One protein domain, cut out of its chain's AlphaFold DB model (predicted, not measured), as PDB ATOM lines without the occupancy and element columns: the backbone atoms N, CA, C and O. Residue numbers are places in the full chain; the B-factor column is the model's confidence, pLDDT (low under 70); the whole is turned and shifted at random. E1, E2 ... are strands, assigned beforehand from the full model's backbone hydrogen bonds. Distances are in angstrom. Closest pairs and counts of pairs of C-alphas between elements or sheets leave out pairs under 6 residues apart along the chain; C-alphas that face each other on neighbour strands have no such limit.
ATOM      1  N   LEU A 253      -0.963 -10.904 -39.363       91.62
ATOM      2  CA  LEU A 253      -1.364 -11.523 -40.614       91.62
ATOM      3  C   LEU A 253      -0.758 -12.918 -40.706       91.62
ATOM      4  O   LEU A 253       0.454 -13.091 -40.613       91.62
ATOM      5  N   VAL A 254      -1.620 -13.903 -40.924       87.19
ATOM      6  CA  VAL A 254      -1.235 -15.292 -41.176       87.19
ATOM      7  C   VAL A 254      -1.218 -15.547 -42.683       87.19
ATOM      8  O   VAL A 254      -0.294 -16.188 -43.184       87.19
ATOM      9  N   ARG A 255      -2.217 -15.038 -43.425       87.00
ATOM     10  CA  ARG A 255      -2.349 -15.206 -44.886       87.00
ATOM     11  C   ARG A 255      -3.012 -14.011 -45.562       87.00
ATOM     12  O   ARG A 255      -3.720 -13.232 -44.926       87.00
ATOM     13  N   ILE A 256      -2.820 -13.926 -46.875       88.50
ATOM     14  CA  ILE A 256      -3.518 -13.007 -47.769       88.50
ATOM     15  C   ILE A 256      -4.047 -13.768 -48.989       88.50
ATOM     16  O   ILE A 256      -3.374 -14.652 -49.517       88.50
ATOM     17  N   TRP A 257      -5.264 -13.438 -49.414       89.38
ATOM     18  CA  TRP A 257      -5.961 -14.063 -50.533       89.38
ATOM     19  C   TRP A 257      -6.620 -13.012 -51.445       89.38
ATOM     20  O   TRP A 257      -7.374 -12.192 -50.938       89.38
ATOM     21  N   PRO A 258      -6.417 -13.027 -52.771       91.06
ATOM     22  CA  PRO A 258      -5.405 -13.817 -53.464       91.06
ATOM     23  C   PRO A 258      -3.990 -13.427 -53.002       91.06
ATOM     24  O   PRO A 258      -3.773 -12.280 -52.604       91.06
ATOM     25  N   PRO A 259      -3.007 -14.341 -53.051       88.12
ATOM     26  CA  PRO A 259      -1.626 -14.036 -52.682       88.12
ATOM     27  C   PRO A 259      -0.868 -13.262 -53.775       88.12
ATOM     28  O   PRO A 259       0.333 -13.031 -53.638       88.12
ATOM     29  N   VAL A 260      -1.546 -12.875 -54.863       89.06
ATOM     30  CA  VAL A 260      -0.961 -12.225 -56.042       89.06
ATOM     31  C   VAL A 260      -1.643 -10.899 -56.364       89.06
ATOM     32  O   VAL A 260      -2.853 -10.760 -56.200       89.06
ATOM     33  N   VAL A 261      -0.878  -9.948 -56.893       87.69
ATOM     34  CA  VAL A 261      -1.362  -8.662 -57.412       87.69
ATOM     35  C   VAL A 261      -0.783  -8.406 -58.802       87.69
ATOM     36  O   VAL A 261       0.331  -8.825 -59.109       87.69
ATOM     37  N   ALA A 262      -1.521  -7.710 -59.667       84.00
ATOM     38  CA  ALA A 262      -0.968  -7.245 -60.938       84.00
ATOM     39  C   ALA A 262       0.208  -6.277 -60.702       84.00
ATOM     40  O   ALA A 262       0.218  -5.533 -59.722       84.00
ATOM     41  N   SER A 263       1.187  -6.248 -61.610       77.00
ATOM     42  CA  SER A 263       2.331  -5.328 -61.511       77.00
ATOM     43  C   SER A 263       1.876  -3.864 -61.444       77.00
ATOM     44  O   SER A 263       1.120  -3.408 -62.301       77.00
ATOM     45  N   GLY A 264       2.289  -3.144 -60.391       71.69
ATOM     46  CA  GLY A 264       1.846  -1.772 -60.105       71.69
ATOM     47  C   GLY A 264       0.345  -1.629 -59.802       71.69
ATOM     48  O   GLY A 264      -0.156  -0.511 -59.699       71.69
ATOM     49  N   GLY A 265      -0.378  -2.744 -59.692       72.56
ATOM     50  CA  GLY A 265      -1.816  -2.787 -59.489       72.56
ATOM     51  C   GLY A 265      -2.227  -2.648 -58.026       72.56
ATOM     52  O   GLY A 265      -1.447  -2.872 -57.103       72.56
ATOM     53  N   SER A 266      -3.497  -2.303 -57.841       76.38
ATOM     54  CA  SER A 266      -4.240  -2.383 -56.581       76.38
ATOM     55  C   SER A 266      -5.334  -3.441 -56.720       76.38
ATOM     56  O   SER A 266      -5.863  -3.629 -57.816       76.38
ATOM     57  N   GLY A 267      -5.730  -4.085 -55.628       82.12
ATOM     58  CA  GLY A 267      -6.788  -5.096 -55.648       82.12
ATOM     59  C   GLY A 267      -7.482  -5.225 -54.302       82.12
ATOM     60  O   GLY A 267      -6.969  -4.752 -53.287       82.12
ATOM     61  N   THR A 268      -8.654  -5.859 -54.294       90.12
ATOM     62  CA  THR A 268      -9.293  -6.308 -53.054       90.12
ATOM     63  C   THR A 268      -8.705  -7.654 -52.664       90.12
ATOM     64  O   THR A 268      -8.750  -8.600 -53.446       90.12
ATOM     65  N   HIS A 269      -8.179  -7.734 -51.449       92.31
ATOM     66  CA  HIS A 269      -7.635  -8.948 -50.865       92.31
ATOM     67  C   HIS A 269      -8.310  -9.220 -49.531       92.31
ATOM     68  O   HIS A 269      -8.583  -8.305 -48.760       92.31
ATOM     69  N   ARG A 270      -8.527 -10.488 -49.224       93.00
ATOM     70  CA  ARG A 270      -8.882 -10.973 -47.906       93.00
ATOM     71  C   ARG A 270      -7.625 -11.289 -47.115       93.00
ATOM     72  O   ARG A 270      -6.817 -12.126 -47.501       93.00
ATOM     73  N   LEU A 271      -7.487 -10.634 -45.979       93.38
ATOM     74  CA  LEU A 271      -6.501 -10.939 -44.961       93.38
ATOM     75  C   LEU A 271      -7.074 -11.997 -44.023       93.38
ATOM     76  O   LEU A 271      -8.225 -11.875 -43.608       93.38
ATOM     77  N   LEU A 272      -6.263 -12.988 -43.665       90.88
ATOM     78  CA  LEU A 272      -6.528 -13.915 -42.567       90.88
ATOM     79  C   LEU A 272      -5.480 -13.692 -41.484       90.88
ATOM     80  O   LEU A 272      -4.284 -13.616 -41.777       90.88
ATOM     81  N   GLY A 273      -5.903 -13.605 -40.230       92.19
ATOM     82  CA  GLY A 273      -4.979 -13.314 -39.146       92.19
ATOM     83  C   GLY A 273      -5.613 -13.283 -37.769       92.19
ATOM     84  O   GLY A 273      -6.735 -13.733 -37.566       92.19
ATOM     85  N   HIS A 274      -4.876 -12.743 -36.812       92.88
ATOM     86  CA  HIS A 274      -5.314 -12.550 -35.438       92.88
ATOM     87  C   HIS A 274      -5.333 -11.063 -35.109       92.88
ATOM     88  O   HIS A 274      -4.488 -10.312 -35.591       92.88
ATOM     89  N   LEU A 275      -6.264 -10.655 -34.245       94.38
ATOM     90  CA  LEU A 275      -6.375  -9.271 -33.765       94.38
ATOM     91  C   LEU A 275      -6.576  -8.265 -34.915       94.38
ATOM     92  O   LEU A 275      -6.076  -7.141 -34.866       94.38
ATOM     93  N   LEU A 276      -7.296  -8.666 -35.968       94.81
ATOM     94  CA  LEU A 276      -7.565  -7.806 -37.116       94.81
ATOM     95  C   LEU A 276      -8.547  -6.690 -36.701       94.81
ATOM     96  O   LEU A 276      -9.612  -6.994 -36.153       94.81
ATOM     97  N   PRO A 277      -8.253  -5.401 -36.960       92.75
ATOM     98  CA  PRO A 277      -9.153  -4.306 -36.617       92.75
ATOM     99  C   PRO A 277     -10.483  -4.432 -37.368       92.75
ATOM    100  O   PRO A 277     -10.548  -4.216 -38.570       92.75
ATOM    101  N   GLY A 278     -11.554  -4.795 -36.656       90.75
ATOM    102  CA  GLY A 278     -12.860  -5.052 -37.273       90.75
ATOM    103  C   GLY A 278     -12.952  -6.381 -38.034       90.75
ATOM    104  O   GLY A 278     -13.883  -6.564 -38.816       90.75
ATOM    105  N   GLY A 279     -12.012  -7.304 -37.810       92.81
ATOM    106  CA  GLY A 279     -12.031  -8.632 -38.415       92.81
ATOM    107  C   GLY A 279     -13.242  -9.461 -37.993       92.81
ATOM    108  O   GLY A 279     -13.734  -9.367 -36.866       92.81
ATOM    109  N   ARG A 280     -13.718 -10.303 -38.910       94.50
ATOM    110  CA  ARG A 280     -14.797 -11.263 -38.662       94.50
ATOM    111  C   ARG A 280     -14.189 -12.574 -38.161       94.50
ATOM    112  O   ARG A 280     -13.367 -13.134 -38.882       94.50
ATOM    113  N   PRO A 281     -14.566 -13.087 -36.976       90.56
ATOM    114  CA  PRO A 281     -14.062 -14.369 -36.492       90.56
ATOM    115  C   PRO A 281     -14.410 -15.523 -37.433       90.56
ATOM    116  O   PRO A 281     -15.547 -15.625 -37.892       90.56
ATOM    117  N   ILE A 282     -13.443 -16.412 -37.658       86.75
ATOM    118  CA  ILE A 282     -13.603 -17.650 -38.422       86.75
ATOM    119  C   ILE A 282     -13.072 -18.846 -37.625       86.75
ATOM    120  O   ILE A 282     -12.059 -18.768 -36.922       86.75
ATOM    121  N   GLY A 283     -13.781 -19.971 -37.717       78.50
ATOM    122  CA  GLY A 283     -13.437 -21.195 -37.000       78.50
ATOM    123  C   GLY A 283     -13.409 -21.029 -35.472       78.50
ATOM    124  O   GLY A 283     -14.104 -20.200 -34.886       78.50
ATOM    125  N   SER A 284     -12.608 -21.859 -34.798       68.12
ATOM    126  CA  SER A 284     -12.592 -21.984 -33.326       68.12
ATOM    127  C   SER A 284     -11.279 -21.553 -32.653       68.12
ATOM    128  O   SER A 284     -11.133 -21.699 -31.441       68.12
ATOM    129  N   ARG A 285     -10.320 -21.003 -33.413       72.25
ATOM    130  CA  ARG A 285      -8.943 -20.715 -32.948       72.25
ATOM    131  C   ARG A 285      -8.594 -19.226 -32.854       72.25
ATOM    132  O   ARG A 285      -7.423 -18.865 -32.849       72.25
ATOM    133  N   GLY A 286      -9.602 -18.355 -32.793       81.00
ATOM    134  CA  GLY A 286      -9.389 -16.902 -32.739       81.00
ATOM    135  C   GLY A 286      -8.778 -16.323 -34.019       81.00
ATOM    136  O   GLY A 286      -8.148 -15.267 -33.964       81.00
ATOM    137  N   LEU A 287      -8.919 -17.034 -35.139       88.88
ATOM    138  CA  LEU A 287      -8.591 -16.544 -36.471       88.88
ATOM    139  C   LEU A 287      -9.716 -15.613 -36.939       88.88
ATOM    140  O   LEU A 287     -10.883 -15.806 -36.597       88.88
ATOM    141  N   GLU A 288      -9.357 -14.592 -37.695       92.94
ATOM    142  CA  GLU A 288     -10.259 -13.585 -38.232       92.94
ATOM    143  C   GLU A 288      -9.956 -13.350 -39.702       92.94
ATOM    144  O   GLU A 288      -8.819 -13.516 -40.147       92.94
ATOM    145  N   GLU A 289     -10.971 -12.912 -40.437       93.50
ATOM    146  CA  GLU A 289     -10.829 -12.446 -41.808       93.50
ATOM    147  C   GLU A 289     -11.241 -10.979 -41.960       93.50
ATOM    148  O   GLU A 289     -12.137 -10.487 -41.267       93.50
ATOM    149  N   MET A 290     -10.606 -10.280 -42.896       94.81
ATOM    150  CA  MET A 290     -10.973  -8.917 -43.274       94.81
ATOM    151  C   MET A 290     -10.626  -8.653 -44.735       94.81
ATOM    152  O   MET A 290      -9.516  -8.949 -45.164       94.81
ATOM    153  N   ASP A 291     -11.541  -8.042 -45.482       95.19
ATOM    154  CA  ASP A 291     -11.251  -7.579 -46.838       95.19
ATOM    155  C   ASP A 291     -10.577  -6.191 -46.785       95.19
ATOM    156  O   ASP A 291     -11.011  -5.296 -46.059       95.19
ATOM    157  N   VAL A 292      -9.507  -6.006 -47.556       93.44
ATOM    158  CA  VAL A 292      -8.727  -4.770 -47.677       93.44
ATOM    159  C   VAL A 292      -8.505  -4.445 -49.150       93.44
ATOM    160  O   VAL A 292      -8.383  -5.343 -49.981       93.44
ATOM    161  N   VAL A 293      -8.422  -3.160 -49.489       91.44
ATOM    162  CA  VAL A 293      -7.932  -2.728 -50.803       91.44
ATOM    163  C   VAL A 293      -6.459  -2.376 -50.656       91.44
ATOM    164  O   VAL A 293      -6.122  -1.431 -49.942       91.44
ATOM    165  N   LEU A 294      -5.584  -3.149 -51.298       87.56
ATOM    166  CA  LEU A 294      -4.150  -2.879 -51.259       87.56
ATOM    167  C   LEU A 294      -3.817  -1.653 -52.120       87.56
ATOM    168  O   LEU A 294      -4.355  -1.526 -53.225       87.56
ATOM    169  N   PRO A 295      -2.924  -0.760 -51.656       83.81
ATOM    170  CA  PRO A 295      -2.394   0.300 -52.504       83.81
ATOM    171  C   PRO A 295      -1.504  -0.296 -53.608       83.81
ATOM    172  O   PRO A 295      -1.102  -1.455 -53.502       83.81
ATOM    173  N   PRO A 296      -1.143   0.483 -54.644       81.31
ATOM    174  CA  PRO A 296      -0.087   0.091 -55.569       81.31
ATOM    175  C   PRO A 296       1.185  -0.274 -54.800       81.31
ATOM    176  O   PRO A 296       1.767   0.567 -54.110       81.31
ATOM    177  N   LEU A 297       1.596  -1.535 -54.902       76.19
ATOM    178  CA  LEU A 297       2.766  -2.044 -54.200       76.19
ATOM    179  C   LEU A 297       4.010  -1.966 -55.089       76.19
ATOM    180  O   LEU A 297       3.956  -2.231 -56.291       76.19
ATOM    181  N   GLN A 298       5.141  -1.604 -54.485       73.12
ATOM    182  CA  GLN A 298       6.444  -1.647 -55.143       73.12
ATOM    183  C   GLN A 298       7.067  -3.022 -54.933       73.12
ATOM    184  O   GLN A 298       7.108  -3.513 -53.806       73.12
ATOM    185  N   VAL A 299       7.564  -3.625 -56.013       70.62
ATOM    186  CA  VAL A 299       8.329  -4.873 -55.928       70.62
ATOM    187  C   VAL A 299       9.582  -4.604 -55.110       70.62
ATOM    188  O   VAL A 299      10.435  -3.808 -55.510       70.62
ATOM    189  N   THR A 300       9.707  -5.292 -53.984       62.62
ATOM    190  CA  THR A 300      10.983  -5.425 -53.302       62.62
ATOM    191  C   THR A 300      11.704  -6.564 -54.021       62.62
ATOM    192  O   THR A 300      11.217  -7.686 -54.088       62.62
ATOM    193  N   GLY A 301      12.819  -6.271 -54.703       53.19
ATOM    194  CA  GLY A 301      13.600  -7.325 -55.371       53.19
ATOM    195  C   GLY A 301      14.039  -8.414 -54.379       53.19
ATOM    196  O   GLY A 301      13.904  -8.226 -53.175       53.19
ATOM    197  N   SER A 302      14.609  -9.523 -54.869       51.66
ATOM    198  CA  SER A 302      15.054 -10.685 -54.068       51.66
ATOM    199  C   SER A 302      16.219 -10.384 -53.102       51.66
ATOM    200  O   SER A 302      17.315 -10.924 -53.238       51.66
ATOM    201  N   ARG A 303      16.007  -9.491 -52.141       50.97
ATOM    202  CA  ARG A 303      16.925  -9.157 -51.055       50.97
ATOM    203  C   ARG A 303      16.219  -9.493 -49.762       50.97
ATOM    204  O   ARG A 303      15.077  -9.089 -49.605       50.97
ATOM    205  N   SER A 304      16.883 -10.150 -48.821       48.09
ATOM    206  CA  SER A 304      16.471  -9.959 -47.433       48.09
ATOM    207  C   SER A 304      16.607  -8.468 -47.106       48.09
ATOM    208  O   SER A 304      17.412  -7.742 -47.695       48.09
ATOM    209  N   GLY A 305      15.719  -7.981 -46.266       45.81
ATOM    210  CA  GLY A 305      15.672  -6.595 -45.849       45.81
ATOM    211  C   GLY A 305      14.479  -6.411 -44.924       45.81
ATOM    212  O   GLY A 305      13.654  -7.327 -44.807       45.81
ATOM    213  N   PRO A 306      14.341  -5.238 -44.290       40.97
ATOM    214  CA  PRO A 306      13.279  -4.966 -43.320       40.97
ATOM    215  C   PRO A 306      11.858  -5.207 -43.871       40.97
ATOM    216  O   PRO A 306      10.943  -5.553 -43.121       40.97
ATOM    217  N   ASP A 307      11.720  -5.128 -45.198       45.81
ATOM    218  CA  ASP A 307      10.487  -5.319 -45.955       45.81
ATOM    219  C   ASP A 307      10.511  -6.553 -46.878       45.81
ATOM    220  O   ASP A 307       9.771  -6.569 -47.859       45.81
ATOM    221  N   HIS A 308      11.344  -7.579 -46.651       53.56
ATOM    222  CA  HIS A 308      11.240  -8.821 -47.433       53.56
ATOM    223  C   HIS A 308      10.479  -9.897 -46.652       53.56
ATOM    224  O   HIS A 308      10.944 -10.352 -45.606       53.56
ATOM    225  N   PRO A 309       9.310 -10.338 -47.135       50.16
ATOM    226  CA  PRO A 309       8.397 -11.150 -46.342       50.16
ATOM    227  C   PRO A 309       8.655 -12.654 -46.516       50.16
ATOM    228  O   PRO A 309       8.075 -13.476 -45.812       50.16
ATOM    229  N   LEU A 310       9.534 -13.019 -47.454       58.38
ATOM    230  CA  LEU A 310       9.996 -14.382 -47.679       58.38
ATOM    231  C   LEU A 310      11.411 -14.526 -47.113       58.38
ATOM    232  O   LEU A 310      12.337 -13.857 -47.564       58.38
ATOM    233  N   SER A 311      11.576 -15.379 -46.105       55.56
ATOM    234  CA  SER A 311      12.825 -15.500 -45.337       55.56
ATOM    235  C   SER A 311      13.658 -16.746 -45.674       55.56
ATOM    236  O   SER A 311      14.725 -16.948 -45.094       55.56
ATOM    237  N   GLY A 312      13.209 -17.574 -46.625       68.12
ATOM    238  CA  GLY A 312      13.914 -18.782 -47.067       68.12
ATOM    239  C   GLY A 312      14.697 -18.581 -48.365       68.12
ATOM    240  O   GLY A 312      14.252 -17.852 -49.251       68.12
ATOM    241  N   LEU A 313      15.825 -19.281 -48.523       71.31
ATOM    242  CA  LEU A 313      16.609 -19.271 -49.769       71.31
ATOM    243  C   LEU A 313      15.780 -19.714 -50.989       71.31
ATOM    244  O   LEU A 313      15.942 -19.178 -52.081       71.31
ATOM    245  N   ALA A 314      14.833 -20.631 -50.779       70.88
ATOM    246  CA  ALA A 314      13.887 -21.106 -51.786       70.88
ATOM    247  C   ALA A 314      13.018 -19.994 -52.409       70.88
ATOM    248  O   ALA A 314      12.478 -20.168 -53.501       70.88
ATOM    249  N   SER A 315      12.897 -18.831 -51.758       71.44
ATOM    250  CA  SER A 315      12.152 -17.684 -52.291       71.44
ATOM    251  C   SER A 315      12.823 -16.997 -53.486       71.44
ATOM    252  O   SER A 315      12.185 -16.189 -54.166       71.44
ATOM    253  N   ILE A 316      14.082 -17.337 -53.797       72.38
ATOM    254  CA  ILE A 316      14.782 -16.824 -54.979       72.38
ATOM    255  C   ILE A 316      13.973 -17.145 -56.246       72.38
ATOM    256  O   ILE A 316      13.707 -18.302 -56.582       72.38
ATOM    257  N   GLY A 317      13.627 -16.092 -56.988       70.81
ATOM    258  CA  GLY A 317      12.850 -16.183 -58.226       70.81
ATOM    259  C   GLY A 317      11.367 -15.843 -58.080       70.81
ATOM    260  O   GLY A 317      10.651 -15.928 -59.073       70.81
ATOM    261  N   ILE A 318      10.915 -15.434 -56.893       76.56
ATOM    262  CA  ILE A 318       9.597 -14.825 -56.702       76.56
ATOM    263  C   ILE A 318       9.781 -13.319 -56.561       76.56
ATOM    264  O   ILE A 318      10.463 -12.856 -55.649       76.56
ATOM    265  N   ASP A 319       9.149 -12.566 -57.454       78.50
ATOM    266  CA  ASP A 319       9.038 -11.119 -57.318       78.50
ATOM    267  C   ASP A 319       7.814 -10.828 -56.441       78.50
ATOM    268  O   ASP A 319       6.684 -11.175 -56.798       78.50
ATOM    269  N   ALA A 320       8.032 -10.237 -55.269       80.56
ATOM    270  CA  ALA A 320       6.982  -9.936 -54.307       80.56
ATOM    271  C   ALA A 320       7.112  -8.504 -53.791       80.56
ATOM    272  O   ALA A 320       8.163  -7.876 -53.862       80.56
ATOM    273  N   ALA A 321       6.010  -7.986 -53.278       81.06
ATOM    274  CA  ALA A 321       5.988  -6.799 -52.453       81.06
ATOM    275  C   ALA A 321       5.591  -7.172 -51.025       81.06
ATOM    276  O   ALA A 321       5.029  -8.243 -50.778       81.06
ATOM    277  N   THR A 322       5.845  -6.263 -50.093       81.25
ATOM    278  CA  THR A 322       5.428  -6.413 -48.699       81.25
ATOM    279  C   THR A 322       4.234  -5.544 -48.394       81.25
ATOM    280  O   THR A 322       4.185  -4.367 -48.749       81.25
ATOM    281  N   PHE A 323       3.284  -6.128 -47.670       86.75
ATOM    282  CA  PHE A 323       2.185  -5.401 -47.069       86.75
ATOM    283  C   PHE A 323       2.188  -5.569 -45.547       86.75
ATOM    284  O   PHE A 323       2.458  -6.651 -45.025       86.75
ATOM    285  N   ARG A 324       1.854  -4.488 -44.839       89.75
ATOM    286  CA  ARG A 324       1.559  -4.475 -43.403       89.75
ATOM    287  C   ARG A 324       0.205  -3.811 -43.208       89.75
ATOM    288  O   ARG A 324      -0.049  -2.742 -43.761       89.75
ATOM    289  N   LEU A 325      -0.655  -4.429 -42.410       93.12
ATOM    290  CA  LEU A 325      -1.950  -3.864 -42.068       93.12
ATOM    291  C   LEU A 325      -1.769  -2.805 -40.967       93.12
ATOM    292  O   LEU A 325      -1.311  -3.164 -39.880       93.12
ATOM    293  N   PRO A 326      -2.131  -1.528 -41.191       92.19
ATOM    294  CA  PRO A 326      -2.139  -0.535 -40.123       92.19
ATOM    295  C   PRO A 326      -3.192  -0.876 -39.061       92.19
ATOM    296  O   PRO A 326      -4.307  -1.294 -39.376       92.19
ATOM    297  N   GLY A 327      -2.851  -0.650 -37.794       89.94
ATOM    298  CA  GLY A 327      -3.745  -0.858 -36.661       89.94
ATOM    299  C   GLY A 327      -3.504   0.165 -35.547       89.94
ATOM    300  O   GLY A 327      -2.437   0.776 -35.491       89.94
ATOM    301  N   PRO A 328      -4.479   0.369 -34.641       87.38
ATOM    302  CA  PRO A 328      -4.373   1.357 -33.563       87.38
ATOM    303  C   PRO A 328      -3.252   1.054 -32.555       87.38
ATOM    304  O   PRO A 328      -2.725   1.978 -31.949       87.38
ATOM    305  N   ALA A 329      -2.875  -0.219 -32.392       88.19
ATOM    306  CA  ALA A 329      -1.757  -0.651 -31.546       88.19
ATOM    307  C   ALA A 329      -0.399  -0.676 -32.284       88.19
ATOM    308  O   ALA A 329       0.615  -1.058 -31.703       88.19
ATOM    309  N   GLY A 330      -0.380  -0.304 -33.568       90.75
ATOM    310  CA  GLY A 330       0.759  -0.439 -34.477       90.75
ATOM    311  C   GLY A 330       0.442  -1.327 -35.690       90.75
ATOM    312  O   GLY A 330      -0.633  -1.938 -35.752       90.75
ATOM    313  N   PRO A 331       1.347  -1.372 -36.683       91.75
ATOM    314  CA  PRO A 331       1.178  -2.190 -37.877       91.75
ATOM    315  C   PRO A 331       1.332  -3.685 -37.572       91.75
ATOM    316  O   PRO A 331       1.924  -4.080 -36.566       91.75
ATOM    317  N   SER A 332       0.831  -4.527 -38.473       92.44
ATOM    318  CA  SER A 332       1.052  -5.970 -38.408       92.44
ATOM    319  C   SER A 332       2.487  -6.385 -38.749       92.44
ATOM    320  O   SER A 332       3.298  -5.595 -39.251       92.44
ATOM    321  N   ASN A 333       2.782  -7.676 -38.564       88.06
ATOM    322  CA  ASN A 333       3.896  -8.329 -39.256       88.06
ATOM    323  C   ASN A 333       3.762  -8.157 -40.786       88.06
ATOM    324  O   ASN A 333       2.640  -7.982 -41.286       88.06
ATOM    325  N   PRO A 334       4.885  -8.187 -41.526       85.44
ATOM    326  CA  PRO A 334       4.853  -8.118 -42.979       85.44
ATOM    327  C   PRO A 334       4.298  -9.423 -43.566       85.44
ATOM    328  O   PRO A 334       4.513 -10.498 -43.004       85.44
ATOM    329  N   ILE A 335       3.614  -9.332 -44.707       84.94
ATOM    330  CA  ILE A 335       3.163 -10.489 -45.492       84.94
ATOM    331  C   ILE A 335       3.527 -10.331 -46.979       84.94
ATOM    332  O   ILE A 335       3.462  -9.202 -47.484       84.94
ATOM    333  N   PRO A 336       3.899 -11.417 -47.698       83.38
ATOM    334  CA  PRO A 336       4.188 -11.349 -49.124       83.38
ATOM    335  C   PRO A 336       2.933 -11.117 -49.942       83.38
ATOM    336  O   PRO A 336       1.916 -11.774 -49.730       83.38
ATOM    337  N   VAL A 337       3.057 -10.260 -50.948       86.38
ATOM    338  CA  VAL A 337       2.104 -10.143 -52.048       86.38
ATOM    339  C   VAL A 337       2.882 -10.316 -53.342       86.38
ATOM    340  O   VAL A 337       3.668  -9.454 -53.729       86.38
ATOM    341  N   VAL A 338       2.717 -11.463 -53.988       87.19
ATOM    342  CA  VAL A 338       3.475 -11.807 -55.190       87.19
ATOM    343  C   VAL A 338       3.012 -10.964 -56.370       87.19
ATOM    344  O   VAL A 338       1.820 -10.728 -56.552       87.19
ATOM    345  N   VAL A 339       3.946 -10.528 -57.208       85.06
ATOM    346  CA  VAL A 339       3.606  -9.844 -58.452       85.06
ATOM    347  C   VAL A 339       3.319 -10.867 -59.543       85.06
ATOM    348  O   VAL A 339       4.135 -11.732 -59.873       85.06
ATOM    349  N   ALA A 340       2.109 -10.772 -60.080       87.62
ATOM    350  CA  ALA A 340       1.603 -11.678 -61.087       87.62
ATOM    351  C   ALA A 340       2.374 -11.516 -62.409       87.62
ATOM    352  O   ALA A 340       2.685 -10.402 -62.839       87.62
TER     353      ALA A 340
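This is residues 253 to 340 of the 847 residues of an uncharacterized protein of Planctomycetia bacterium (UniProt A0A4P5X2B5). With little regular structure, a strongly twisted four-strand sheet has the hairpin E5-E6 beside its E1 edge; a long unnamed stretch, residues 294 to 319, links the two. The 88 printed residues hold six named strands, E1 to E6, and no named helix. The large sheet runs E1-E2-E4-E3, antiparallel. The class is all strand, with 31 residues in named elements; the whole is compact, radius of gyration of the C-alphas 13.1 A, spanning 36 by 25 by 24 A.

E2 is residues 268 to 274, 19.1 A; E4 287 to 293, 19.9 A; E1 253 to 257, beginning at C-alpha (-1.364, -11.523, -40.614); E3 280 to 282; E5 320 to 323; E6 335 to 339, ending at C-alpha (3.606, -9.844, -58.452).

Within hydrogen-bond range are N 271 of E2 and O 290 of E4, 2.8 A apart; N 257 and O 270 across the hairpin E1-E2, 2.8 A apart; and N 282 and O 287 across the hairpin E3-E4, 2.8 A apart. In E5-E6, N 321 and O 337 are 2.8 A apart. The closest C-alphas of E1 and E6, Leu 253 and Ile 335, are 6.7 A apart. Residues 260 to 261 pair parallel with 338 to 339 of E6.

The printed part has no cut. Links E4 to E5 and E5 to E6 are long. Residues 284 and 300 to 312 are under pLDDT 70.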